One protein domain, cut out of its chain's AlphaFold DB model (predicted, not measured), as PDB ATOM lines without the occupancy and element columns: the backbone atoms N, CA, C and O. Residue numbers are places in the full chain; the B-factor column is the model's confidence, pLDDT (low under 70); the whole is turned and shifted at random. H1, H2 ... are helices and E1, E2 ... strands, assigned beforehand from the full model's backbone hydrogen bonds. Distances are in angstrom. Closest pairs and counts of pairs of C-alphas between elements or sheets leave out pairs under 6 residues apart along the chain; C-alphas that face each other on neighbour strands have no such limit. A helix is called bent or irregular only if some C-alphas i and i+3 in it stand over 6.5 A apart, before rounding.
ATOM      1  N   LEU A 176     215.925 220.206 247.547       89.38
ATOM      2  CA  LEU A 176     216.193 219.011 246.744       89.38
ATOM      3  C   LEU A 176     217.583 218.435 247.047       89.38
ATOM      4  O   LEU A 176     217.703 217.241 247.290       89.38
ATOM      5  N   GLU A 177     218.610 219.284 247.108       88.81
ATOM      6  CA  GLU A 177     219.973 218.882 247.481       88.81
ATOM      7  C   GLU A 177     219.998 218.190 248.851       88.81
ATOM      8  O   GLU A 177     220.474 217.066 248.959       88.81
ATOM      9  N   ASN A 178     219.387 218.794 249.876       88.94
ATOM     10  CA  ASN A 178     219.334 218.209 251.218       88.94
ATOM     11  C   ASN A 178     218.544 216.887 251.260       88.94
ATOM     12  O   ASN A 178     218.944 215.941 251.936       88.94
ATOM     13  N   LEU A 179     217.421 216.791 250.538       90.25
ATOM     14  CA  LEU A 179     216.668 215.537 250.428       90.25
ATOM     15  C   LEU A 179     217.519 214.438 249.782       90.25
ATOM     16  O   LEU A 179     217.550 213.321 250.296       90.25
ATOM     17  N   MET A 180     218.235 214.759 248.705       91.25
ATOM     18  CA  MET A 180     219.116 213.810 248.029       91.25
ATOM     19  C   MET A 180     220.308 213.413 248.910       91.25
ATOM     20  O   MET A 180     220.639 212.237 248.986       91.25
ATOM     21  N   ASP A 181     220.905 214.348 249.649       89.00
ATOM     22  CA  ASP A 181     221.975 214.055 250.611       89.00
ATOM     23  C   ASP A 181     221.505 213.110 251.726       89.00
ATOM     24  O   ASP A 181     222.231 212.196 252.127       89.00
ATOM     25  N   ASN A 182     220.279 213.305 252.225       88.88
ATOM     26  CA  ASN A 182     219.664 212.393 253.190       88.88
ATOM     27  C   ASN A 182     219.465 211.003 252.590       88.88
ATOM     28  O   ASN A 182     219.781 210.011 253.246       88.88
ATOM     29  N   PHE A 183     219.006 210.938 251.340       90.06
ATOM     30  CA  PHE A 183     218.876 209.684 250.615       90.06
ATOM     31  C   PHE A 183     220.217 208.981 250.461       90.06
ATOM     32  O   PHE A 183     220.376 207.879 250.972       90.06
ATOM     33  N   ILE A 184     221.235 209.634 249.910       87.19
ATOM     34  CA  ILE A 184     222.573 209.050 249.737       87.19
ATOM     35  C   ILE A 184     223.131 208.520 251.068       87.19
ATOM     36  O   ILE A 184     223.717 207.441 251.103       87.19
ATOM     37  N   ARG A 185     222.908 209.231 252.178       87.50
ATOM     38  CA  ARG A 185     223.395 208.821 253.503       87.50
ATOM     39  C   ARG A 185     222.639 207.639 254.116       87.50
ATOM     40  O   ARG A 185     223.263 206.840 254.809       87.50
ATOM     41  N   GLU A 186     221.323 207.555 253.937       89.31
ATOM     42  CA  GLU A 186     220.471 206.609 254.680       89.31
ATOM     43  C   GLU A 186     219.908 205.462 253.831       89.31
ATOM     44  O   GLU A 186     219.542 204.427 254.392       89.31
ATOM     45  N   HIS A 187     219.838 205.619 252.504       86.88
ATOM     46  CA  HIS A 187     219.124 204.696 251.616       86.88
ATOM     47  C   HIS A 187     219.640 203.265 251.750       86.88
ATOM     48  O   HIS A 187     218.841 202.355 251.931       86.88
ATOM     49  N   GLN A 188     220.959 203.052 251.753       87.31
ATOM     50  CA  GLN A 188     221.518 201.705 251.791       87.31
ATOM     51  C   GLN A 188     221.067 200.934 253.039       87.31
ATOM     52  O   GLN A 188     220.645 199.786 252.936       87.31
ATOM     53  N   ALA A 189     221.101 201.575 254.210       90.19
ATOM     54  CA  ALA A 189     220.671 200.951 255.458       90.19
ATOM     55  C   ALA A 189     219.165 200.642 255.447       90.19
ATOM     56  O   ALA A 189     218.774 199.528 255.787       90.19
ATOM     57  N   LYS A 190     218.338 201.593 254.996       91.25
ATOM     58  CA  LYS A 190     216.874 201.442 254.926       91.25
ATOM     59  C   LYS A 190     216.434 200.370 253.929       91.25
ATOM     60  O   LYS A 190     215.550 199.569 254.232       91.25
ATOM     61  N   VAL A 191     217.073 200.327 252.760       92.00
ATOM     62  CA  VAL A 191     216.819 199.316 251.726       92.00
ATOM     63  C   VAL A 191     217.208 197.934 252.236       92.00
ATOM     64  O   VAL A 191     216.405 197.013 252.120       92.00
ATOM     65  N   ILE A 192     218.392 197.785 252.846       92.81
ATOM     66  CA  ILE A 192     218.831 196.503 253.419       92.81
ATOM     67  C   ILE A 192     217.863 196.043 254.506       92.81
ATOM     68  O   ILE A 192     217.419 194.902 254.453       92.81
ATOM     69  N   GLU A 193     217.500 196.912 255.452       90.69
ATOM     70  CA  GLU A 193     216.585 196.559 256.542       90.69
ATOM     71  C   GLU A 193     215.221 196.095 256.010       90.69
ATOM     72  O   GLU A 193     214.693 195.061 256.425       90.69
ATOM     73  N   THR A 194     214.651 196.852 255.074       89.69
ATOM     74  CA  THR A 194     213.340 196.554 254.487       89.69
ATOM     75  C   THR A 194     213.374 195.247 253.698       89.69
ATOM     76  O   THR A 194     212.499 194.391 253.857       89.69
ATOM     77  N   LEU A 195     214.412 195.063 252.883       92.19
ATOM     78  CA  LEU A 195     214.593 193.874 252.067       92.19
ATOM     79  C   LEU A 195     214.877 192.626 252.907       92.19
ATOM     80  O   LEU A 195     214.314 191.574 252.626       92.19
ATOM     81  N   GLU A 196     215.707 192.727 253.947       91.31
ATOM     82  CA  GLU A 196     216.005 191.622 254.865       91.31
ATOM     83  C   GLU A 196     214.722 191.078 255.486       91.31
ATOM     84  O   GLU A 196     214.482 189.868 255.447       91.31
ATOM     85  N   LYS A 197     213.853 191.971 255.977       86.69
ATOM     86  CA  LYS A 197     212.547 191.580 256.515       86.69
ATOM     87  C   LYS A 197     211.712 190.885 255.436       86.69
ATOM     88  O   LYS A 197     211.209 189.793 255.677       86.69
ATOM     89  N   MET A 198     211.589 191.451 254.235       87.44
ATOM     90  CA  MET A 198     210.772 190.852 253.163       87.44
ATOM     91  C   MET A 198     211.272 189.486 252.706       87.44
ATOM     92  O   MET A 198     210.470 188.560 252.578       87.44
ATOM     93  N   LEU A 199     212.580 189.340 252.497       91.19
ATOM     94  CA  LEU A 199     213.202 188.068 252.131       91.19
ATOM     95  C   LEU A 199     213.001 187.029 253.230       91.19
ATOM     96  O   LEU A 199     212.643 185.888 252.935       91.19
ATOM     97  N   TYR A 200     213.173 187.429 254.493       89.50
ATOM     98  CA  TYR A 200     212.878 186.581 255.638       89.50
ATOM     99  C   TYR A 200     211.420 186.110 255.613       89.50
ATOM    100  O   TYR A 200     211.174 184.907 255.652       89.50
ATOM    101  N   PHE A 201     210.453 187.025 255.500       84.25
ATOM    102  CA  PHE A 201     209.030 186.676 255.528       84.25
ATOM    103  C   PHE A 201     208.630 185.792 254.354       84.25
ATOM    104  O   PHE A 201     207.934 184.793 254.549       84.25
ATOM    105  N   ARG A 202     209.107 186.114 253.148       87.75
ATOM    106  CA  ARG A 202     208.910 185.288 251.959       87.75
ATOM    107  C   ARG A 202     209.420 183.875 252.212       87.75
ATOM    108  O   ARG A 202     208.651 182.922 252.105       87.75
ATOM    109  N   ALA A 203     210.690 183.741 252.573       90.44
ATOM    110  CA  ALA A 203     211.321 182.442 252.706       90.44
ATOM    111  C   ALA A 203     210.774 181.647 253.899       90.44
ATOM    112  O   ALA A 203     210.596 180.438 253.796       90.44
ATOM    113  N   TRP A 204     210.413 182.309 254.999       87.19
ATOM    114  CA  TRP A 204     209.711 181.678 256.112       87.19
ATOM    115  C   TRP A 204     208.341 181.139 255.681       87.19
ATOM    116  O   TRP A 204     208.016 179.988 255.969       87.19
ATOM    117  N   SER A 205     207.575 181.917 254.908       83.31
ATOM    118  CA  SER A 205     206.282 181.480 254.361       83.31
ATOM    119  C   SER A 205     206.415 180.285 253.421       83.31
ATOM    120  O   SER A 205     205.635 179.341 253.481       83.31
ATOM    121  N   GLU A 206     207.426 180.300 252.558       88.06
ATOM    122  CA  GLU A 206     207.684 179.243 251.592       88.06
ATOM    123  C   GLU A 206     208.179 177.966 252.280       88.06
ATOM    124  O   GLU A 206     207.706 176.873 251.964       88.06
ATOM    125  N   ALA A 207     209.055 178.101 253.279       89.75
ATOM    126  CA  ALA A 207     209.496 176.995 254.119       89.75
ATOM    127  C   ALA A 207     208.326 176.354 254.873       89.75
ATOM    128  O   ALA A 207     208.267 175.131 254.978       89.75
ATOM    129  N   LEU A 208     207.392 177.161 255.379       83.69
ATOM    130  CA  LEU A 208     206.268 176.671 256.167       83.69
ATOM    131  C   LEU A 208     205.162 176.038 255.309       83.69
ATOM    132  O   LEU A 208     204.653 174.975 255.655       83.69
ATOM    133  N   ILE A 209     204.778 176.696 254.212       81.62
ATOM    134  CA  ILE A 209     203.628 176.304 253.382       81.62
ATOM    135  C   ILE A 209     204.029 175.236 252.364       81.62
ATOM    136  O   ILE A 209     203.333 174.237 252.196       81.62
ATOM    137  N   ASN A 210     205.152 175.451 251.676       84.81
ATOM    138  CA  ASN A 210     205.566 174.622 250.545       84.81
ATOM    139  C   ASN A 210     206.656 173.613 250.922       84.81
ATOM    140  O   ASN A 210     206.932 172.704 250.140       84.81
ATOM    141  N   GLY A 211     207.327 173.791 252.069       89.81
ATOM    142  CA  GLY A 211     208.535 173.035 252.415       89.81
ATOM    143  C   GLY A 211     209.707 173.317 251.468       89.81
ATOM    144  O   GLY A 211     210.693 172.582 251.465       89.81
ATOM    145  N   ILE A 212     209.612 174.344 250.622       92.50
ATOM    146  CA  ILE A 212     210.610 174.666 249.601       92.50
ATOM    147  C   ILE A 212     210.764 176.179 249.537       92.50
ATOM    148  O   ILE A 212     209.817 176.868 249.165       92.50
ATOM    149  N   VAL A 213     211.960 176.666 249.863       93.19
ATOM    150  CA  VAL A 213     212.387 178.059 249.691       93.19
ATOM    151  C   VAL A 213     212.958 178.223 248.288       93.19
ATOM    152  O   VAL A 213     213.927 177.550 247.925       93.19
ATOM    153  N   HIS A 214     212.357 179.111 247.504       91.88
ATOM    154  CA  HIS A 214     212.755 179.385 246.132       91.88
ATOM    155  C   HIS A 214     213.705 180.578 246.107       91.88
ATOM    156  O   HIS A 214     213.311 181.704 246.406       91.88
ATOM    157  N   LEU A 215     214.957 180.335 245.717       91.75
ATOM    158  CA  LEU A 215     215.941 181.393 245.491       91.75
ATOM    159  C   LEU A 215     215.772 181.937 244.069       91.75
ATOM    160  O   LEU A 215     216.569 181.675 243.173       91.75
ATOM    161  N   ASP A 216     214.669 182.650 243.852       89.88
ATOM    162  CA  ASP A 216     214.306 183.172 242.537       89.88
ATOM    163  C   ASP A 216     214.760 184.621 242.357       89.88
ATOM    164  O   ASP A 216     214.301 185.528 243.054       89.88
ATOM    165  N   ARG A 217     215.621 184.826 241.354       91.12
ATOM    166  CA  ARG A 217     216.111 186.141 240.939       91.12
ATOM    167  C   ARG A 217     214.970 187.111 240.641       91.12
ATOM    168  O   ARG A 217     215.062 188.258 241.056       91.12
ATOM    169  N   SER A 218     213.939 186.690 239.904       88.25
ATOM    170  CA  SER A 218     212.916 187.633 239.430       88.25
ATOM    171  C   SER A 218     212.117 188.227 240.592       88.25
ATOM    172  O   SER A 218     211.980 189.443 240.707       88.25
ATOM    173  N   SER A 219     211.715 187.373 241.528       87.12
ATOM    174  CA  SER A 219     211.021 187.763 242.750       87.12
ATOM    175  C   SER A 219     211.886 188.643 243.665       87.12
ATOM    176  O   SER A 219     211.396 189.637 244.200       87.12
ATOM    177  N   ASP A 220     213.175 188.328 243.828       91.06
ATOM    178  CA  ASP A 220     214.072 189.110 244.692       91.06
ATOM    179  C   ASP A 220     214.437 190.473 244.081       91.06
ATOM    180  O   ASP A 220     214.607 191.448 244.813       91.06
ATOM    181  N   GLU A 221     214.481 190.586 242.748       91.31
ATOM    182  CA  GLU A 221     214.589 191.878 242.057       91.31
ATOM    183  C   GLU A 221     213.368 192.768 242.331       91.31
ATOM    184  O   GLU A 221     213.524 193.963 242.593       91.31
ATOM    185  N   VAL A 222     212.159 192.197 242.315       89.19
ATOM    186  CA  VAL A 222     210.916 192.918 242.634       89.19
ATOM    187  C   VAL A 222     210.900 193.366 244.100       89.19
ATOM    188  O   VAL A 222     210.599 194.526 244.383       89.19
ATOM    189  N   LEU A 223     211.293 192.491 245.033       90.31
ATOM    190  CA  LEU A 223     211.423 192.846 246.453       90.31
ATOM    191  C   LEU A 223     212.460 193.946 246.685       90.31
ATOM    192  O   LEU A 223     212.222 194.860 247.474       90.31
ATOM    193  N   PHE A 224     213.591 193.893 245.981       92.81
ATOM    194  CA  PHE A 224     214.607 194.937 246.045       92.81
ATOM    195  C   PHE A 224     214.060 196.286 245.562       92.81
ATOM    196  O   PHE A 224     214.226 197.292 246.249       92.81
ATOM    197  N   ARG A 225     213.358 196.312 244.419       91.12
ATOM    198  CA  ARG A 225     212.711 197.532 243.901       91.12
ATOM    199  C   ARG A 225     211.682 198.088 244.880       91.12
ATOM    200  O   ARG A 225     211.636 199.297 245.085       91.12
ATOM    201  N   TYR A 226     210.903 197.223 245.526       89.81
ATOM    202  CA  TYR A 226     209.964 197.643 246.563       89.81
ATOM    203  C   TYR A 226     210.674 198.252 247.774       89.81
ATOM    204  O   TYR A 226     210.289 199.326 248.232       89.81
ATOM    205  N   ALA A 227     211.728 197.603 248.277       91.44
ATOM    206  CA  ALA A 227     212.523 198.126 249.386       91.44
ATOM    207  C   ALA A 227     213.148 199.489 249.044       91.44
ATOM    208  O   ALA A 227     213.168 200.386 249.889       91.44
ATOM    209  N   TRP A 228     213.585 199.671 247.795       92.62
ATOM    210  CA  TRP A 228     214.047 200.956 247.273       92.62
ATOM    211  C   TRP A 228     212.945 202.019 247.294       92.62
ATOM    212  O   TRP A 228     213.120 203.071 247.905       92.62
ATOM    213  N   CYS A 229     211.772 201.713 246.734       90.25
ATOM    214  CA  CYS A 229     210.623 202.622 246.735       90.25
ATOM    215  C   CYS A 229     210.152 202.972 248.149       90.25
ATOM    216  O   CYS A 229     209.741 204.098 248.405       90.25
ATOM    217  N   LYS A 230     210.237 202.046 249.108       89.19
ATOM    218  CA  LYS A 230     209.927 202.357 250.508       89.19
ATOM    219  C   LYS A 230     210.926 203.330 251.124       89.19
ATOM    220  O   LYS A 230     210.507 204.261 251.810       89.19
ATOM    221  N   ALA A 231     212.216 203.180 250.834       91.44
ATOM    222  CA  ALA A 231     213.214 204.153 251.268       91.44
ATOM    223  C   ALA A 231     212.961 205.544 250.648       91.44
ATOM    224  O   ALA A 231     213.034 206.553 251.355       91.44
ATOM    225  N   GLU A 232     212.602 205.605 249.361       91.19
ATOM    226  CA  GLU A 232     212.165 206.841 248.696       91.19
ATOM    227  C   GLU A 232     210.939 207.452 249.386       91.19
ATOM    228  O   GLU A 232     210.949 208.630 249.738       91.19
ATOM    229  N   GLU A 233     209.900 206.656 249.642       89.44
ATOM    230  CA  GLU A 233     208.661 207.109 250.272       89.44
ATOM    231  C   GLU A 233     208.920 207.707 251.662       89.44
ATOM    232  O   GLU A 233     208.369 208.753 252.008       89.44
ATOM    233  N   GLU A 234     209.795 207.100 252.460       88.81
ATOM    234  CA  GLU A 234     210.140 207.618 253.784       88.81
ATOM    235  C   GLU A 234     210.870 208.965 253.733       88.81
ATOM    236  O   GLU A 234     210.596 209.851 254.551       88.81
ATOM    237  N   ILE A 235     211.803 209.120 252.790       88.56
ATOM    238  CA  ILE A 235     212.699 210.281 252.710       88.56
ATOM    239  C   ILE A 235     212.051 211.418 251.919       88.56
ATOM    240  O   ILE A 235     212.020 212.566 252.371       88.56
ATOM    241  N   PHE A 236     211.506 211.106 250.747       89.06
ATOM    242  CA  PHE A 236     210.936 212.064 249.807       89.06
ATOM    243  C   PHE A 236     209.427 212.261 249.975       89.06
ATOM    244  O   PHE A 236     208.891 213.224 249.424       89.06
ATOM    245  N   ARG A 237     208.731 211.390 250.728       88.00
ATOM    246  CA  ARG A 237     207.249 211.342 250.791       88.00
ATOM    247  C   ARG A 237     206.609 211.133 249.414       88.00
ATOM    248  O   ARG A 237     205.512 211.615 249.134       88.00
ATOM    249  N   SER A 238     207.342 210.445 248.548       86.06
ATOM    250  CA  SER A 238     206.978 210.043 247.195       86.06
ATOM    251  C   SER A 238     207.919 208.917 246.781       86.06
ATOM    252  O   SER A 238     209.055 208.893 247.235       86.06
ATOM    253  N   ALA A 239     207.464 208.034 245.900       84.69
ATOM    254  CA  ALA A 239     208.274 206.957 245.343       84.69
ATOM    255  C   ALA A 239     207.786 206.593 243.938       84.69
ATOM    256  O   ALA A 239     206.642 206.904 243.582       84.69
ATOM    257  N   ASP A 240     208.642 205.950 243.150       84.12
ATOM    258  CA  ASP A 240     208.319 205.532 241.784       84.12
ATOM    259  C   ASP A 240     207.887 204.055 241.718       84.12
ATOM    260  O   ASP A 240     208.685 203.146 241.503       84.12
ATOM    261  N   TRP A 241     206.585 203.812 241.883       80.62
ATOM    262  CA  TRP A 241     206.012 202.464 242.009       80.62
ATOM    263  C   TRP A 241     205.824 201.688 240.692       80.62
ATOM    264  O   TRP A 241     205.308 200.570 240.717       80.62
ATOM    265  N   LEU A 242     206.187 202.255 239.532       72.44
ATOM    266  CA  LEU A 242     205.762 201.730 238.223       72.44
ATOM    267  C   LEU A 242     206.255 200.308 237.903       72.44
ATOM    268  O   LEU A 242     205.590 199.608 237.143       72.44
ATOM    269  N   ASP A 243     207.362 199.859 238.498       67.69
ATOM    270  CA  ASP A 243     207.929 198.522 238.252       67.69
ATOM    271  C   ASP A 243     207.495 197.466 239.291       67.69
ATOM    272  O   ASP A 243     208.088 196.391 239.358       67.69
ATOM    273  N   ILE A 244     206.501 197.763 240.140       69.94
ATOM    274  CA  ILE A 244     206.152 196.930 241.309       69.94
ATOM    275  C   ILE A 244     204.756 196.276 241.182       69.94
ATOM    276  O   ILE A 244     204.158 195.809 242.148       69.94
ATOM    277  N   SER A 245     204.214 196.175 239.969       58.47
ATOM    278  CA  SER A 245     202.864 195.640 239.736       58.47
ATOM    279  C   SER A 245     202.679 194.143 240.037       58.47
ATOM    280  O   SER A 245     201.546 193.675 240.027       58.47
ATOM    281  N   GLU A 246     203.745 193.380 240.294       58.19
ATOM    282  CA  GLU A 246     203.700 191.913 240.459       58.19
ATOM    283  C   GLU A 246     203.662 191.433 241.927       58.19
ATOM    284  O   GLU A 246     203.735 190.234 242.194       58.19
ATOM    285  N   PRO A 448     201.130 206.249 229.220       58.19
ATOM    286  CA  PRO A 448     201.182 206.552 227.785       58.19
ATOM    287  C   PRO A 448     202.430 205.967 227.086       58.19
ATOM    288  O   PRO A 448     203.471 205.809 227.718       58.19
ATOM    289  N   GLU A 449     202.379 205.753 225.761       67.12
ATOM    290  CA  GLU A 449     203.518 205.323 224.914       67.12
ATOM    291  C   GLU A 449     204.618 206.408 224.779       67.12
ATOM    292  O   GLU A 449     204.842 206.993 223.719       67.12
ATOM    293  N   MET A 450     205.321 206.720 225.865       75.06
ATOM    294  CA  MET A 450     206.516 207.570 225.877       75.06
ATOM    295  C   MET A 450     207.542 207.035 226.877       75.06
ATOM    296  O   MET A 450     207.197 206.261 227.767       75.06
ATOM    297  N   SER A 451     208.820 207.423 226.748       80.56
ATOM    298  CA  SER A 451     209.827 206.980 227.721       80.56
ATOM    299  C   SER A 451     209.485 207.499 229.120       80.56
ATOM    300  O   SER A 451     209.091 208.658 229.267       80.56
ATOM    301  N   ARG A 452     209.663 206.656 230.148       78.00
ATOM    302  CA  ARG A 452     209.347 206.984 231.552       78.00
ATOM    303  C   ARG A 452     210.028 208.279 231.999       78.00
ATOM    304  O   ARG A 452     209.360 209.155 232.528       78.00
ATOM    305  N   GLU A 453     211.300 208.484 231.655       80.75
ATOM    306  CA  GLU A 453     212.010 209.744 231.939       80.75
ATOM    307  C   GLU A 453     211.311 210.972 231.315       80.75
ATOM    308  O   GLU A 453     211.171 212.015 231.954       80.75
ATOM    309  N   THR A 454     210.835 210.860 230.069       80.81
ATOM    310  CA  THR A 454     210.116 211.955 229.394       80.81
ATOM    311  C   THR A 454     208.756 212.193 230.037       80.81
ATOM    312  O   THR A 454     208.355 213.348 230.203       80.81
ATOM    313  N   LEU A 455     208.063 211.119 230.425       81.19
ATOM    314  CA  LEU A 455     206.790 211.195 231.132       81.19
ATOM    315  C   LEU A 455     206.954 211.939 232.453       81.19
ATOM    316  O   LEU A 455     206.260 212.926 232.657       81.19
ATOM    317  N   TYR A 456     207.917 211.547 233.289       79.19
ATOM    318  CA  TYR A 456     208.177 212.201 234.572       79.19
ATOM    319  C   TYR A 456     208.596 213.658 234.403       79.19
ATOM    320  O   TYR A 456     208.109 214.515 235.127       79.19
ATOM    321  N   LYS A 457     209.425 213.987 233.407       77.88
ATOM    322  CA  LYS A 457     209.810 215.384 233.139       77.88
ATOM    323  C   LYS A 457     208.640 216.258 232.694       77.88
ATOM    324  O   LYS A 457     208.633 217.457 232.975       77.88
ATOM    325  N   THR A 458     207.673 215.677 231.986       75.12
ATOM    326  CA  THR A 458     206.535 216.413 231.413       75.12
ATOM    327  C   THR A 458     205.345 216.459 232.374       75.12
ATOM    328  O   THR A 458     204.686 217.488 232.505       75.12
ATOM    329  N   PHE A 459     205.091 215.355 233.068       76.56
ATOM    330  CA  PHE A 459     203.961 215.125 233.958       76.56
ATOM    331  C   PHE A 459     204.418 214.358 235.212       76.56
ATOM    332  O   PHE A 459     204.052 213.191 235.371       76.56
ATOM    333  N   PRO A 460     205.207 214.978 236.115       76.00
ATOM    334  CA  PRO A 460     205.600 214.297 237.341       76.00
ATOM    335  C   PRO A 460     204.349 213.913 238.155       76.00
ATOM    336  O   PRO A 460     203.410 214.721 238.234       76.00
ATOM    337  N   PRO A 461     204.302 212.713 238.760       73.88
ATOM    338  CA  PRO A 461     203.182 212.301 239.595       73.88
ATOM    339  C   PRO A 461     203.032 213.244 240.787       73.88
ATOM    340  O   PRO A 461     204.012 213.687 241.387       73.88
ATOM    341  N   ARG A 462     201.790 213.585 241.133       76.38
ATOM    342  CA  ARG A 462     201.511 214.519 242.226       76.38
ATOM    343  C   ARG A 462     201.657 213.798 243.562       76.38
ATOM    344  O   ARG A 462     200.852 212.926 243.858       76.38
ATOM    345  N   SER A 463     202.635 214.200 244.373       73.06
ATOM    346  CA  SER A 463     202.646 213.836 245.792       73.06
ATOM    347  C   SER A 463     201.679 214.743 246.557       73.06
ATOM    348  O   SER A 463     201.712 215.967 246.407       73.06
ATOM    349  N   GLU A 464     200.802 214.145 247.363       75.25
ATOM    350  CA  GLU A 464     199.857 214.864 248.232       75.25
ATOM    351  C   GLU A 464     200.503 215.319 249.552       75.25
ATOM    352  O   GLU A 464     199.925 216.117 250.294       75.25
ATOM    353  N   CYS A 465     201.727 214.861 249.831       76.44
ATOM    354  CA  CYS A 465     202.430 215.093 251.085       76.44
ATOM    355  C   CYS A 465     203.601 216.065 250.903       76.44
ATOM    356  O   CYS A 465     204.369 215.979 249.947       76.44
ATOM    357  N   SER A 466     203.791 216.972 251.867       77.12
ATOM    358  CA  SER A 466     205.017 217.778 251.962       77.12
ATOM    359  C   SER A 466     206.237 216.843 252.023       77.12
ATOM    360  O   SER A 466     206.207 215.922 252.839       77.12
ATOM    361  N   PRO A 467     207.308 217.054 251.233       82.44
ATOM    362  CA  PRO A 467     207.707 218.300 250.564       82.44
ATOM    363  C   PRO A 467     207.139 218.530 249.151       82.44
ATOM    364  O   PRO A 467     207.550 219.497 248.498       82.44
ATOM    365  N   PHE A 468     206.186 217.716 248.688       84.69
ATOM    366  CA  PHE A 468     205.578 217.790 247.352       84.69
ATOM    367  C   PHE A 468     206.612 217.604 246.235       84.69
ATOM    368  O   PHE A 468     206.693 218.395 245.296       84.69
ATOM    369  N   VAL A 469     207.461 216.597 246.396       86.94
ATOM    370  CA  VAL A 469     208.484 216.219 245.421       86.94
ATOM    371  C   VAL A 469     208.026 214.945 244.728       86.94
ATOM    372  O   VAL A 469     207.420 214.090 245.365       86.94
ATOM    373  N   SER A 470     208.294 214.839 243.432       87.75
ATOM    374  CA  SER A 470     208.073 213.613 242.663       87.75
ATOM    375  C   SER A 470     209.409 212.924 242.439       87.75
ATOM    376  O   SER A 470     210.409 213.601 242.203       87.75
ATOM    377  N   VAL A 471     209.425 211.599 242.486       89.50
ATOM    378  CA  VAL A 471     210.648 210.794 242.401       89.50
ATOM    379  C   VAL A 471     210.626 209.983 241.119       89.50
ATOM    380  O   VAL A 471     209.581 209.458 240.755       89.50
ATOM    381  N   TYR A 472     211.759 209.919 240.435       89.94
ATOM    382  CA  TYR A 472     212.012 209.035 239.309       89.94
ATOM    383  C   TYR A 472     213.322 208.307 239.562       89.94
ATOM    384  O   TYR A 472     214.345 208.954 239.791       89.94
ATOM    385  N   HIS A 473     213.308 206.992 239.401       89.75
ATOM    386  CA  HIS A 473     214.534 206.210 239.357       89.75
ATOM    387  C   HIS A 473     214.592 205.340 238.099       89.75
ATOM    388  O   HIS A 473     213.578 204.898 237.557       89.75
ATOM    389  N   ASP A 474     215.810 205.058 237.645       89.31
ATOM    390  CA  ASP A 474     216.102 203.986 236.689       89.31
ATOM    391  C   ASP A 474     217.168 203.076 237.300       89.31
ATOM    392  O   ASP A 474     218.365 203.377 237.277       89.31
ATOM    393  N   LEU A 475     216.704 201.976 237.894       88.75
ATOM    394  CA  LEU A 475     217.532 200.984 238.571       88.75
ATOM    395  C   LEU A 475     217.788 199.787 237.659       88.75
ATOM    396  O   LEU A 475     216.864 199.059 237.279       88.75
ATOM    397  N   LYS A 476     219.066 199.528 237.371       90.12
ATOM    398  CA  LYS A 476     219.508 198.362 236.596       90.12
ATOM    399  C   LYS A 476     220.167 197.340 237.504       90.12
ATOM    400  O   LYS A 476     221.325 197.497 237.879       90.12
ATOM    401  N   ILE A 477     219.452 196.266 237.815       91.62
ATOM    402  CA  ILE A 477     220.002 195.143 238.579       91.62
ATOM    403  C   ILE A 477     220.784 194.243 237.613       91.62
ATOM    404  O   ILE A 477     220.233 193.715 236.648       91.62
ATOM    405  N   LYS A 478     222.098 194.105 237.826       94.00
ATOM    406  CA  LYS A 478     222.984 193.300 236.968       94.00
ATOM    407  C   LYS A 478     222.828 191.816 237.265       94.00
ATOM    408  O   LYS A 478     222.591 191.020 236.350       94.00
ATOM    409  N   SER A 479     222.960 191.454 238.535       94.19
ATOM    410  CA  SER A 479     222.807 190.084 239.011       94.19
ATOM    411  C   SER A 479     222.287 190.050 240.443       94.19
ATOM    412  O   SER A 479     222.511 190.972 241.228       94.19
ATOM    413  N   VAL A 480     221.612 188.947 240.755       95.50
ATOM    414  CA  VAL A 480     221.291 188.509 242.111       95.50
ATOM    415  C   VAL A 480     221.977 187.160 242.281       95.50
ATOM    416  O   VAL A 480     221.760 186.252 241.479       95.50
ATOM    417  N   GLU A 481     222.876 187.064 243.252       95.44
ATOM    418  CA  GLU A 481     223.672 185.868 243.533       95.44
ATOM    419  C   GLU A 481     223.362 185.363 244.942       95.44
ATOM    420  O   GLU A 481     223.194 186.159 245.867       95.44
ATOM    421  N   TYR A 482     223.319 184.042 245.110       95.25
ATOM    422  CA  TYR A 482     222.991 183.401 246.378       95.25
ATOM    423  C   TYR A 482     224.158 182.563 246.882       95.25
ATOM    424  O   TYR A 482     224.738 181.775 246.134       95.25
ATOM    425  N   PHE A 483     224.462 182.675 248.172       94.75
ATOM    426  CA  PHE A 483     225.489 181.863 248.815       94.75
ATOM    427  C   PHE A 483     224.933 181.266 250.099       94.75
ATOM    428  O   PHE A 483     224.646 181.985 251.051       94.75
ATOM    429  N   ARG A 484     224.769 179.941 250.140       94.06
ATOM    430  CA  ARG A 484     224.372 179.243 251.369       94.06
ATOM    431  C   ARG A 484     225.498 179.318 252.404       94.06
ATOM    432  O   ARG A 484     226.654 179.053 252.085       94.06
ATOM    433  N   GLU A 485     225.144 179.649 253.641       94.88
ATOM    434  CA  GLU A 485     226.077 179.829 254.764       94.88
ATOM    435  C   GLU A 485     225.794 178.869 255.937       94.88
ATOM    436  O   GLU A 485     226.632 178.733 256.828       94.88
ATOM    437  N   ASP A 486     224.646 178.182 255.954       93.12
ATOM    438  CA  ASP A 486     224.361 177.138 256.946       93.12
ATOM    439  C   ASP A 486     225.128 175.834 256.663       93.12
ATOM    440  O   ASP A 486     225.568 175.578 255.541       93.12
ATOM    441  N   LEU A 487     225.275 174.985 257.687       91.62
ATOM    442  CA  LEU A 487     226.119 173.783 257.628       91.62
ATOM    443  C   LEU A 487     225.738 172.842 256.478       91.62
ATOM    444  O   LEU A 487     226.625 172.419 255.736       91.62
ATOM    445  N   SER A 488     224.443 172.551 256.312       90.00
ATOM    446  CA  SER A 488     223.926 171.729 255.211       90.00
ATOM    447  C   SER A 488     224.256 172.341 253.849       90.00
ATOM    448  O   SER A 488     224.697 171.640 252.941       90.00
ATOM    449  N   GLY A 489     224.102 173.656 253.712       89.50
ATOM    450  CA  GLY A 489     224.425 174.366 252.480       89.50
ATOM    451  C   GLY A 489     225.917 174.343 252.129       89.50
ATOM    452  O   GLY A 489     226.271 174.096 250.977       89.50
ATOM    453  N   VAL A 490     226.801 174.511 253.119       90.81
ATOM    454  CA  VAL A 490     228.267 174.496 252.931       90.81
ATOM    455  C   VAL A 490     228.777 173.136 252.437       90.81
ATOM    456  O   VAL A 490     229.738 173.080 251.671       90.81
ATOM    457  N   ILE A 491     228.124 172.035 252.822       90.75
ATOM    458  CA  ILE A 491     228.445 170.681 252.331       90.75
ATOM    459  C   ILE A 491     227.723 170.319 251.019       90.75
ATOM    460  O   ILE A 491     227.853 169.192 250.541       90.75
ATOM    461  N   GLY A 492     226.973 171.255 250.426       88.94
ATOM    462  CA  GLY A 492     226.254 171.068 249.163       88.94
ATOM    463  C   GLY A 492     224.907 170.349 249.290       88.94
ATOM    464  O   GLY A 492     224.358 169.907 248.278       88.94
ATOM    465  N   ASN A 493     224.364 170.212 250.503       89.38
ATOM    466  CA  ASN A 493     223.040 169.640 250.718       89.38
ATOM    467  C   ASN A 493     221.945 170.698 250.487       89.38
ATOM    468  O   ASN A 493     222.070 171.865 250.857       89.38
ATOM    469  N   ARG A 494     220.842 170.277 249.860       91.06
ATOM    470  CA  ARG A 494     219.695 171.146 249.564       91.06
ATOM    471  C   ARG A 494     218.764 171.319 250.755       91.06
ATOM    472  O   ARG A 494     218.006 172.287 250.772       91.06
ATOM    473  N   THR A 495     218.803 170.414 251.727       92.44
ATOM    474  CA  THR A 495     218.035 170.547 252.967       92.44
ATOM    475  C   THR A 495     218.537 171.722 253.799       92.44
ATOM    476  O   THR A 495     219.713 172.097 253.751       92.44
ATOM    477  N   ALA A 496     217.646 172.303 254.591       93.62
ATOM    478  CA  ALA A 496     218.043 173.140 255.713       93.62
ATOM    479  C   ALA A 496     218.856 172.330 256.746       93.62
ATOM    480  O   ALA A 496     218.843 171.096 256.756       93.62
ATOM    481  N   THR A 497     219.591 173.016 257.615       93.06
ATOM    482  CA  THR A 497     220.330 172.409 258.725       93.06
ATOM    483  C   THR A 497     219.374 172.087 259.877       93.06
ATOM    484  O   THR A 497     218.791 173.006 260.451       93.06
ATOM    485  N   PRO A 498     219.189 170.815 260.257       92.12
ATOM    486  CA  PRO A 498     218.337 170.472 261.388       92.12
ATOM    487  C   PRO A 498     219.021 170.809 262.726       92.12
ATOM    488  O   PRO A 498     220.188 170.489 262.950       92.12
ATOM    489  N   ILE A 499     218.279 171.433 263.641       90.25
ATOM    490  CA  ILE A 499     218.711 171.810 264.990       90.25
ATOM    491  C   ILE A 499     217.724 171.227 265.997       90.25
ATOM    492  O   ILE A 499     216.524 171.490 265.946       90.25
ATOM    493  N   TYR A 500     218.235 170.455 266.951       89.44
ATOM    494  CA  TYR A 500     217.423 169.893 268.023       89.44
ATOM    495  C   TYR A 500     217.226 170.897 269.169       89.44
ATOM    496  O   TYR A 500     218.202 171.437 269.699       89.44
ATOM    497  N   LEU A 501     215.970 171.122 269.564       90.00
ATOM    498  CA  LEU A 501     215.571 171.954 270.700       90.00
ATOM    499  C   LEU A 501     215.148 171.064 271.883       90.00
ATOM    500  O   LEU A 501     214.038 170.526 271.885       90.00
ATOM    501  N   PRO A 502     216.013 170.895 272.901       86.81
ATOM    502  CA  PRO A 502     215.829 169.880 273.935       86.81
ATOM    503  C   PRO A 502     214.683 170.164 274.908       86.81
ATOM    504  O   PRO A 502     214.179 169.224 275.515       86.81
ATOM    505  N   PHE A 503     214.267 171.423 275.085       88.38
ATOM    506  CA  PHE A 503     213.193 171.756 276.029       88.38
ATOM    507  C   PHE A 503     211.803 171.697 275.403       88.38
ATOM    508  O   PHE A 503     210.815 171.686 276.126       88.38
ATOM    509  N   LEU A 504     211.720 171.642 274.075       88.44
ATOM    510  CA  LEU A 504     210.474 171.408 273.347       88.44
ATOM    511  C   LEU A 504     210.379 169.975 272.801       88.44
ATOM    512  O   LEU A 504     209.305 169.567 272.374       88.44
ATOM    513  N   ASP A 505     211.491 169.232 272.815       87.38
ATOM    514  CA  ASP A 505     211.663 167.943 272.135       87.38
ATOM    515  C   ASP A 505     211.253 167.989 270.653       87.38
ATOM    516  O   ASP A 505     210.574 167.110 270.121       87.38
ATOM    517  N   VAL A 506     211.655 169.065 269.972       87.50
ATOM    518  CA  VAL A 506     211.393 169.264 268.543       87.50
ATOM    519  C   VAL A 506     212.686 169.504 267.789       87.50
ATOM    520  O   VAL A 506     213.668 170.018 268.324       87.50
ATOM    521  N   VAL A 507     212.670 169.155 266.510       88.75
ATOM    522  CA  VAL A 507     213.722 169.540 265.576       88.75
ATOM    523  C   VAL A 507     213.192 170.712 264.776       88.75
ATOM    524  O   VAL A 507     212.153 170.598 264.133       88.75
ATOM    525  N   ILE A 508     213.912 171.823 264.820       90.88
ATOM    526  CA  ILE A 508     213.699 172.943 263.911       90.88
ATOM    527  C   ILE A 508     214.699 172.847 262.766       90.88
ATOM    528  O   ILE A 508     215.745 172.210 262.871       90.88
ATOM    529  N   TRP A 509     214.393 173.515 261.675       91.88
ATOM    530  CA  TRP A 509     215.199 173.563 260.476       91.88
ATOM    531  C   TRP A 509     215.686 174.985 260.282       91.88
ATOM    532  O   TRP A 509     214.899 175.929 260.283       91.88
ATOM    533  N   TRP A 510     216.998 175.129 260.159       93.50
ATOM    534  CA  TRP A 510     217.695 176.394 260.014       93.50
ATOM    535  C   TRP A 510     218.299 176.494 258.617       93.50
ATOM    536  O   TRP A 510     219.097 175.655 258.206       93.50
ATOM    537  N   GLY A 511     217.918 177.530 257.885       94.19
ATOM    538  CA  GLY A 511     218.549 177.917 256.632       94.19
ATOM    539  C   GLY A 511     219.203 179.280 256.789       94.19
ATOM    540  O   GLY A 511     218.605 180.181 257.376       94.19
ATOM    541  N   GLN A 512     220.411 179.440 256.256       95.38
ATOM    542  CA  GLN A 512     221.078 180.736 256.181       95.38
ATOM    543  C   GLN A 512     221.743 180.898 254.823       95.38
ATOM    544  O   GLN A 512     222.428 179.992 254.344       95.38
ATOM    545  N   TRP A 513     221.560 182.061 254.210       95.81
ATOM    546  CA  TRP A 513     222.235 182.418 252.970       95.81
ATOM    547  C   TRP A 513     222.456 183.921 252.882       95.81
ATOM    548  O   TRP A 513     221.745 184.708 253.508       95.81
ATOM    549  N   SER A 514     223.447 184.313 252.090       96.00
ATOM    550  CA  SER A 514     223.586 185.683 251.626       96.00
ATOM    551  C   SER A 514     222.976 185.856 250.240       96.00
ATOM    552  O   SER A 514     223.158 185.021 249.352       96.00
ATOM    553  N   VAL A 515     222.250 186.959 250.074       96.19
ATOM    554  CA  VAL A 515     221.763 187.480 248.797       96.19
ATOM    555  C   VAL A 515     222.654 188.662 248.434       96.19
ATOM    556  O   VAL A 515     222.742 189.633 249.189       96.19
ATOM    557  N   VAL A 516     223.351 188.562 247.307       96.62
ATOM    558  CA  VAL A 516     224.221 189.617 246.780       96.62
ATOM    559  C   VAL A 516     223.563 190.216 245.549       96.62
ATOM    560  O   VAL A 516     223.541 189.598 244.485       96.62
ATOM    561  N   ILE A 517     223.041 191.431 245.694       95.94
ATOM    562  CA  ILE A 517     222.411 192.183 244.609       95.94
ATOM    563  C   ILE A 517     223.430 193.186 244.085       95.94
ATOM    564  O   ILE A 517     223.865 194.083 244.811       95.94
ATOM    565  N   LYS A 518     223.830 193.009 242.825       94.94
ATOM    566  CA  LYS A 518     224.759 193.907 242.138       94.94
ATOM    567  C   LYS A 518     223.963 194.890 241.305       94.94
ATOM    568  O   LYS A 518     223.335 194.505 240.315       94.94
ATOM    569  N   ILE A 519     224.008 196.157 241.685       92.69
ATOM    570  CA  ILE A 519     223.387 197.230 240.919       92.69
ATOM    571  C   ILE A 519     224.408 197.740 239.907       92.69
ATOM    572  O   ILE A 519     225.604 197.842 240.181       92.69
ATOM    573  N   GLY A 520     223.947 197.970 238.684       89.12
ATOM    574  CA  GLY A 520     224.719 198.636 237.652       89.12
ATOM    575  C   GLY A 520     224.702 200.148 237.810       89.12
ATOM    576  O   GLY A 520     224.499 200.674 238.896       89.12
ATOM    577  N   ASP A 521     224.899 200.842 236.694       87.25
ATOM    578  CA  ASP A 521     224.698 202.285 236.669       87.25
ATOM    579  C   ASP A 521     223.199 202.565 236.803       87.25
ATOM    580  O   ASP A 521     222.387 201.991 236.064       87.25
ATOM    581  N   GLY A 522     222.852 203.443 237.737       87.12
ATOM    582  CA  GLY A 522     221.484 203.874 237.971       87.12
ATOM    583  C   GLY A 522     221.395 205.376 238.187       87.12
ATOM    584  O   GLY A 522     222.403 206.077 238.335       87.12
ATOM    585  N   VAL A 523     220.168 205.876 238.130       89.81
ATOM    586  CA  VAL A 523     219.868 207.301 238.267       89.81
ATOM    587  C   VAL A 523     218.709 207.463 239.229       89.81
ATOM    588  O   VAL A 523     217.702 206.780 239.078       89.81
ATOM    589  N   GLU A 524     218.859 208.406 240.149       90.38
ATOM    590  CA  GLU A 524     217.824 208.917 241.041       90.38
ATOM    591  C   GLU A 524     217.598 210.396 240.692       90.38
ATOM    592  O   GLU A 524     218.533 211.202 240.695       90.38
ATOM    593  N   GLU A 525     216.378 210.782 240.339       91.44
ATOM    594  CA  GLU A 525     216.035 212.157 239.982       91.44
ATOM    595  C   GLU A 525     214.764 212.591 240.709       91.44
ATOM    596  O   GLU A 525     213.703 211.987 240.576       91.44
ATOM    597  N   ILE A 526     214.862 213.688 241.456       91.62
ATOM    598  CA  ILE A 526     213.729 214.263 242.180       91.62
ATOM    599  C   ILE A 526     213.279 215.574 241.540       91.62
ATOM    600  O   ILE A 526     214.108 216.394 241.142       91.62
ATOM    601  N   PHE A 527     211.967 215.795 241.458       88.94
ATOM    602  CA  PHE A 527     211.345 216.942 240.794       88.94
ATOM    603  C   PHE A 527     210.528 217.792 241.767       88.94
ATOM    604  O   PHE A 527     209.649 217.296 242.472       88.94
ATOM    605  N   ASP A 528     210.744 219.108 241.743       86.56
ATOM    606  CA  ASP A 528     209.929 220.084 242.476       86.56
ATOM    607  C   ASP A 528     208.621 220.389 241.715       86.56
ATOM    608  O   ASP A 528     208.503 221.431 241.062       86.56
ATOM    609  N   TYR A 529     207.646 219.470 241.765       79.56
ATOM    610  CA  TYR A 529     206.398 219.572 240.987       79.56
ATOM    611  C   TYR A 529     205.607 220.878 241.191       79.56
ATOM    612  O   TYR A 529     205.142 221.444 240.198       79.56
ATOM    613  N   PRO A 530     205.444 221.415 242.418       78.75
ATOM    614  CA  PRO A 530     204.733 222.675 242.623       78.75
ATOM    615  C   PRO A 530     205.371 223.886 241.928       78.75
ATOM    616  O   PRO A 530     204.670 224.860 241.655       78.75
ATOM    617  N   ASN A 531     206.677 223.854 241.637       76.94
ATOM    618  CA  ASN A 531     207.417 224.980 241.063       76.94
ATOM    619  C   ASN A 531     207.827 224.734 239.603       76.94
ATOM    620  O   ASN A 531     209.011 224.709 239.255       76.94
ATOM    621  N   GLN A 532     206.836 224.657 238.713       77.88
ATOM    622  CA  GLN A 532     207.015 224.642 237.252       77.88
ATOM    623  C   GLN A 532     207.345 226.035 236.685       77.88
ATOM    624  O   GLN A 532     206.656 226.577 235.824       77.88
ATOM    625  N   ASN A 533     208.393 226.675 237.193       73.31
ATOM    626  CA  ASN A 533     208.717 228.053 236.815       73.31
ATOM    627  C   ASN A 533     209.669 228.144 235.611       73.31
ATOM    628  O   ASN A 533     209.908 229.238 235.105       73.31
ATOM    629  N   LEU A 534     210.191 227.014 235.121       73.44
ATOM    630  CA  LEU A 534     211.267 226.988 234.131       73.44
ATOM    631  C   LEU A 534     210.716 226.715 232.732       73.44
ATOM    632  O   LEU A 534     210.227 225.629 232.449       73.44
ATOM    633  N   LEU A 535     210.811 227.684 231.824       77.12
ATOM    634  CA  LEU A 535     210.391 227.479 230.437       77.12
ATOM    635  C   LEU A 535     211.463 226.689 229.669       77.12
ATOM    636  O   LEU A 535     212.554 227.203 229.413       77.12
ATOM    637  N   GLN A 536     211.153 225.458 229.265       73.25
ATOM    638  CA  GLN A 536     212.047 224.602 228.484       73.25
ATOM    639  C   GLN A 536     211.445 224.235 227.130       73.25
ATOM    640  O   GLN A 536     210.242 224.029 226.986       73.25
ATOM    641  N   LYS A 537     212.308 224.127 226.115       75.75
ATOM    642  CA  LYS A 537     211.926 223.622 224.797       75.75
ATOM    643  C   LYS A 537     212.043 222.098 224.793       75.75
ATOM    644  O   LYS A 537     213.140 221.566 224.927       75.75
ATOM    645  N   THR A 538     210.922 221.421 224.601       70.69
ATOM    646  CA  THR A 538     210.798 219.960 224.514       70.69
ATOM    647  C   THR A 538     210.342 219.542 223.110       70.69
ATOM    648  O   THR A 538     210.058 220.392 222.259       70.69
ATOM    649  N   LEU A 539     210.242 218.232 222.861       70.25
ATOM    650  CA  LEU A 539     209.663 217.687 221.623       70.25
ATOM    651  C   LEU A 539     208.198 218.115 221.416       70.25
ATOM    652  O   LEU A 539     207.748 218.221 220.280       70.25
ATOM    653  N   LEU A 540     207.482 218.408 222.503       72.19
ATOM    654  CA  LEU A 540     206.078 218.826 222.509       72.19
ATOM    655  C   LEU A 540     205.905 220.357 222.445       72.19
ATOM    656  O   LEU A 540     204.786 220.859 222.527       72.19
ATOM    657  N   GLY A 541     206.996 221.116 222.293       78.56
ATOM    658  CA  GLY A 541     206.993 222.581 222.300       78.56
ATOM    659  C   GLY A 541     207.572 223.171 223.586       78.56
ATOM    660  O   GLY A 541     208.400 222.550 224.251       78.56
ATOM    661  N   TYR A 542     207.187 224.405 223.915       78.25
ATOM    662  CA  TYR A 542     207.633 225.057 225.147       78.25
ATOM    663  C   TYR A 542     206.756 224.621 226.319       78.25
ATOM    664  O   TYR A 542     205.553 224.874 226.310       78.25
ATOM    665  N   ILE A 543     207.365 223.977 227.312       78.69
ATOM    666  CA  ILE A 543     206.691 223.490 228.515       78.69
ATOM    667  C   ILE A 543     207.349 224.128 229.732       78.69
ATOM    668  O   ILE A 543     208.565 224.322 229.777       78.69
ATOM    669  N   HIS A 544     206.522 224.469 230.710       76.94
ATOM    670  CA  HIS A 544     206.972 224.843 232.037       76.94
ATOM    671  C   HIS A 544     207.404 223.580 232.790       76.94
ATOM    672  O   HIS A 544     206.569 222.785 233.210       76.94
ATOM    673  N   SER A 545     208.712 223.364 232.904       76.31
ATOM    674  CA  SER A 545     209.299 222.227 233.603       76.31
ATOM    675  C   SER A 545     209.578 222.561 235.068       76.31
ATOM    676  O   SER A 545     209.817 223.715 235.443       76.31
ATOM    677  N   CYS A 546     209.609 221.522 235.893       82.12
ATOM    678  CA  CYS A 546     210.078 221.603 237.272       82.12
ATOM    679  C   CYS A 546     211.608 221.709 237.304       82.12
ATOM    680  O   CYS A 546     212.280 221.298 236.351       82.12
ATOM    681  N   LEU A 547     212.173 222.222 238.402       84.12
ATOM    682  CA  LEU A 547     213.580 221.944 238.693       84.12
ATOM    683  C   LEU A 547     213.692 220.461 239.058       84.12
ATOM    684  O   LEU A 547     212.894 219.968 239.858       84.12
ATOM    685  N   SER A 548     214.689 219.789 238.493       88.19
ATOM    686  CA  SER A 548     215.075 218.449 238.904       88.19
ATOM    687  C   SER A 548     216.449 218.442 239.555       88.19
ATOM    688  O   SER A 548     217.284 219.287 239.231       88.19
ATOM    689  N   TYR A 549     216.682 217.510 240.471       89.56
ATOM    690  CA  TYR A 549     217.991 217.243 241.054       89.56
ATOM    691  C   TYR A 549     218.345 215.787 240.782       89.56
ATOM    692  O   TYR A 549     217.625 214.891 241.220       89.56
ATOM    693  N   ARG A 550     219.415 215.571 240.013       90.94
ATOM    694  CA  ARG A 550     219.792 214.257 239.494       90.94
ATOM    695  C   ARG A 550     221.057 213.760 240.169       90.94
ATOM    696  O   ARG A 550     222.105 214.403 240.094       90.94
ATOM    697  N   TRP A 551     220.964 212.576 240.747       89.19
ATOM    698  CA  TRP A 551     222.082 211.811 241.254       89.19
ATOM    699  C   TRP A 551     222.259 210.557 240.404       89.19
ATOM    700  O   TRP A 551     221.287 209.869 240.101       89.19
ATOM    701  N   SER A 552     223.490 210.259 240.000       87.81
ATOM    702  CA  SER A 552     223.803 208.950 239.424       87.81
ATOM    703  C   SER A 552     224.715 208.235 240.403       87.81
ATOM    704  O   SER A 552     225.640 208.835 240.949       87.81
ATOM    705  N   PHE A 553     224.437 206.965 240.647       82.94
ATOM    706  CA  PHE A 553     225.283 206.111 241.466       82.94
ATOM    707  C   PHE A 553     225.964 205.079 240.572       82.94
ATOM    708  O   PHE A 553     225.465 204.699 239.507       82.94
ATOM    709  N   LYS A 554     227.170 204.697 240.991       82.81
ATOM    710  CA  LYS A 554     227.995 203.697 240.311       82.81
ATOM    711  C   LYS A 554     227.656 202.311 240.843       82.81
ATOM    712  O   LYS A 554     226.802 202.168 241.706       82.81
ATOM    713  N   GLU A 555     228.343 201.300 240.316       79.56
ATOM    714  CA  GLU A 555     228.191 199.922 240.773       79.56
ATOM    715  C   GLU A 555     228.266 199.810 242.300       79.56
ATOM    716  O   GLU A 555     229.292 200.111 242.916       79.56
ATOM    717  N   GLU A 556     227.174 199.324 242.881       85.75
ATOM    718  CA  GLU A 556     227.027 199.086 244.309       85.75
ATOM    719  C   GLU A 556     226.572 197.649 244.551       85.75
ATOM    720  O   GLU A 556     225.808 197.064 243.778       85.75
ATOM    721  N   ASN A 557     227.067 197.077 245.648       91.38
ATOM    722  CA  ASN A 557     226.725 195.728 246.067       91.38
ATOM    723  C   ASN A 557     225.933 195.797 247.366       91.38
ATOM    724  O   ASN A 557     226.413 196.323 248.372       91.38
ATOM    725  N   PHE A 558     224.757 195.190 247.350       93.56
ATOM    726  CA  PHE A 558     223.934 194.991 248.528       93.56
ATOM    727  C   PHE A 558     224.107 193.544 248.964       93.56
ATOM    728  O   PHE A 558     223.843 192.628 248.189       93.56
ATOM    729  N   ILE A 559     224.609 193.343 250.182       94.62
ATOM    730  CA  ILE A 559     224.807 192.015 250.762       94.62
ATOM    731  C   ILE A 559     223.841 191.888 251.927       94.62
ATOM    732  O   ILE A 559     224.013 192.545 252.953       94.62
ATOM    733  N   ILE A 560     222.838 191.039 251.759       95.50
ATOM    734  CA  ILE A 560     221.808 190.774 252.757       95.50
ATOM    735  C   ILE A 560     222.005 189.351 253.253       95.50
ATOM    736  O   ILE A 560     222.228 188.450 252.448       95.50
ATOM    737  N   ARG A 561     221.931 189.132 254.565       94.75
ATOM    738  CA  ARG A 561     221.921 187.784 255.138       94.75
ATOM    739  C   ARG A 561     220.519 187.456 255.592       94.75
ATOM    740  O   ARG A 561     219.940 188.193 256.375       94.75
ATOM    741  N   VAL A 562     220.003 186.334 255.119       93.69
ATOM    742  CA  VAL A 562     218.670 185.859 255.470       93.69
ATOM    743  C   VAL A 562     218.826 184.598 256.302       93.69
ATOM    744  O   VAL A 562     219.567 183.686 255.931       93.69
ATOM    745  N   VAL A 563     218.143 184.557 257.446       92.25
ATOM    746  CA  VAL A 563     218.120 183.406 258.354       92.25
ATOM    747  C   VAL A 563     216.682 182.962 258.527       92.25
ATOM    748  O   VAL A 563     215.895 183.667 259.144       92.25
ATOM    749  N   VAL A 564     216.337 181.779 258.034       91.19
ATOM    750  CA  VAL A 564     215.003 181.198 258.214       91.19
ATOM    751  C   VAL A 564     215.066 180.063 259.214       91.19
ATOM    752  O   VAL A 564     215.921 179.182 259.126       91.19
ATOM    753  N   ILE A 565     214.122 180.081 260.152       89.00
ATOM    754  CA  ILE A 565     213.884 179.004 261.105       89.00
ATOM    755  C   ILE A 565     212.465 178.494 260.877       89.00
ATOM    756  O   ILE A 565     211.507 179.254 260.999       89.00
ATOM    757  N   SER A 566     212.334 177.211 260.555       86.88
ATOM    758  CA  SER A 566     211.048 176.547 260.352       86.88
ATOM    759  C   SER A 566     210.923 175.342 261.284       86.88
ATOM    760  O   SER A 566     211.900 174.623 261.479       86.88
ATOM    761  N   PRO A 567     209.745 175.070 261.863       82.19
ATOM    762  CA  PRO A 567     209.487 173.800 262.543       82.19
ATOM    763  C   PRO A 567     209.386 172.621 261.559       82.19
ATOM    764  O   PRO A 567     209.501 171.472 261.975       82.19
ATOM    765  N   GLU A 568     209.185 172.890 260.265       83.56
ATOM    766  CA  GLU A 568     209.067 171.869 259.225       83.56
ATOM    767  C   GLU A 568     210.364 171.696 258.437       83.56
ATOM    768  O   GLU A 568     211.068 172.684 258.193       83.56
ATOM    769  N   PRO A 569     210.668 170.462 257.987       89.62
ATOM    770  CA  PRO A 569     211.729 170.246 257.020       89.62
ATOM    771  C   PRO A 569     211.468 171.073 255.774       89.62
ATOM    772  O   PRO A 569     210.393 170.993 255.179       89.62
ATOM    773  N   PHE A 570     212.480 171.828 255.358       93.06
ATOM    774  CA  PHE A 570     212.430 172.536 254.094       93.06
ATOM    775  C   PHE A 570     213.714 172.383 253.291       93.06
ATOM    776  O   PHE A 570     214.795 172.072 253.807       93.06
ATOM    777  N   TYR A 571     213.556 172.597 251.993       94.50
ATOM    778  CA  TYR A 571     214.594 172.475 250.986       94.50
ATOM    779  C   TYR A 571     214.753 173.800 250.257       94.50
ATOM    780  O   TYR A 571     213.841 174.619 250.230       94.50
ATOM    781  N   PHE A 572     215.897 173.989 249.620       92.75
ATOM    782  CA  PHE A 572     216.108 175.100 248.705       92.75
ATOM    783  C   PHE A 572     215.967 174.593 247.271       92.75
ATOM    784  O   PHE A 572     216.652 173.642 246.874       92.75
ATOM    785  N   SER A 573     215.061 175.200 246.506       86.81
ATOM    786  CA  SER A 573     214.980 174.982 245.065       86.81
ATOM    787  C   SER A 573     215.873 176.003 244.364       86.81
ATOM    788  O   SER A 573     215.607 177.199 244.438       86.81
ATOM    789  N   GLU A 574     216.883 175.473 243.673       69.38
ATOM    790  CA  GLU A 574     217.862 176.166 242.821       69.38
ATOM    791  C   GLU A 574     219.041 176.874 243.529       69.38
ATOM    792  O   GLU A 574     218.893 177.583 244.521       69.38
TER     793      GLU A 574
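What this domain is: This is residues 176 to 246 and 448 to 574 of the 575 residues of an uncharacterized protein of Hadesarchaea archaeon (UniProt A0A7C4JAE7). A long, twisted sheet of E3, E4, E5 and E10 bends at one end into a smaller sheet of E2, E6 and E9, while the bent H1 and H2 pack on one side of both. H3 covers the smaller sheet's opposite face, and the hairpin E7 and E8 lengthens that end of the rod. The printed part has 198 residues, four named helices and eleven named strands, in the order H1 E1 H2 H3 E2 E3 H4 E4 E5 E6 E7 E8 E9 E10 E11. The larger sheet is branched and antiparallel, E2 E6 E9 is antiparallel, and the class is mixed. The whole is loose, radius of gyration of the C-alphas 21.1 A, spanning 72 by 29 by 27 A.

How they stand to each other: Begin at E5, residues 506 to 519: E3, residues 477 to 484, and E4, residues 497 to 501, lie on one side of it, and E10, residues 556 to 566, on the other side. Look for N 516 and O 481, N 499 and O 508, and N 515 and O 560, each pair 2.8 A apart; E4 and E5 form a hairpin. H4, residues 487 to 490, stands at the sheet's level. H1, residues 176 to 209, was assigned as one helix by its hydrogen bonds but is bent, with C-alphas 185 and 188 7.6 A apart; its arms are H1a, residues 176 to 185, and H1b, residues 188 to 209. H1b is on this sheet over E10, at a height of 5.9 A, their closest C-alphas being Trp 204 and Val 564, 5.7 A. H2, residues 217 to 236, is on the same face and touches H1b's residues 190 to 199 alone, at a steep tilt of 42 degrees, opposite ways, the closest C-alphas being Val 191 and Ala 227, 5.0 A. E5 runs on at 79 degrees into E6, residues 522 to 527, between the antiparallel edge strands E2, residues 470 to 474, and E9, residues 548 to 553; see N 472 and O 525, and N 524 and O 551, each 2.8 A. H1a and H2 are on the same face of that sheet, and H3, residues 452 to 458, is on the opposite face. The hairpin of E7, residues 534 to 538, and E8, residues 541 to 545, has N 536 and O 543 at 2.9 A. E1, residues 212 to 214, is parallel to E11, residues 571 to 573, with N 213 and O 571 at 2.8 A. In H1a, H1b, H2 and H3 every O i to N i+4 pair is within hydrogen-bond range; H4 is too short for one.

Where its parts are: Find C-alpha 176 at (216.193, 219.011, 246.744), where H1a begins; H1b measures 31.1 A and H2 27.9 A. E5 runs 41.1 A from C-alpha 506 at (211.393, 169.264, 268.543), and E10 31.9 A.

The domain as a whole: The two farthest C-alphas, Pro 502 and Gly 541, are 74.3 A apart. Residues 247 to 447 are not printed, a gap of 19.5 A between C-alphas 246 and 448. The link from H3 to E2 is long. The model's pLDDT is under 70 at residues 243 to 246, 448 to 449 and 574.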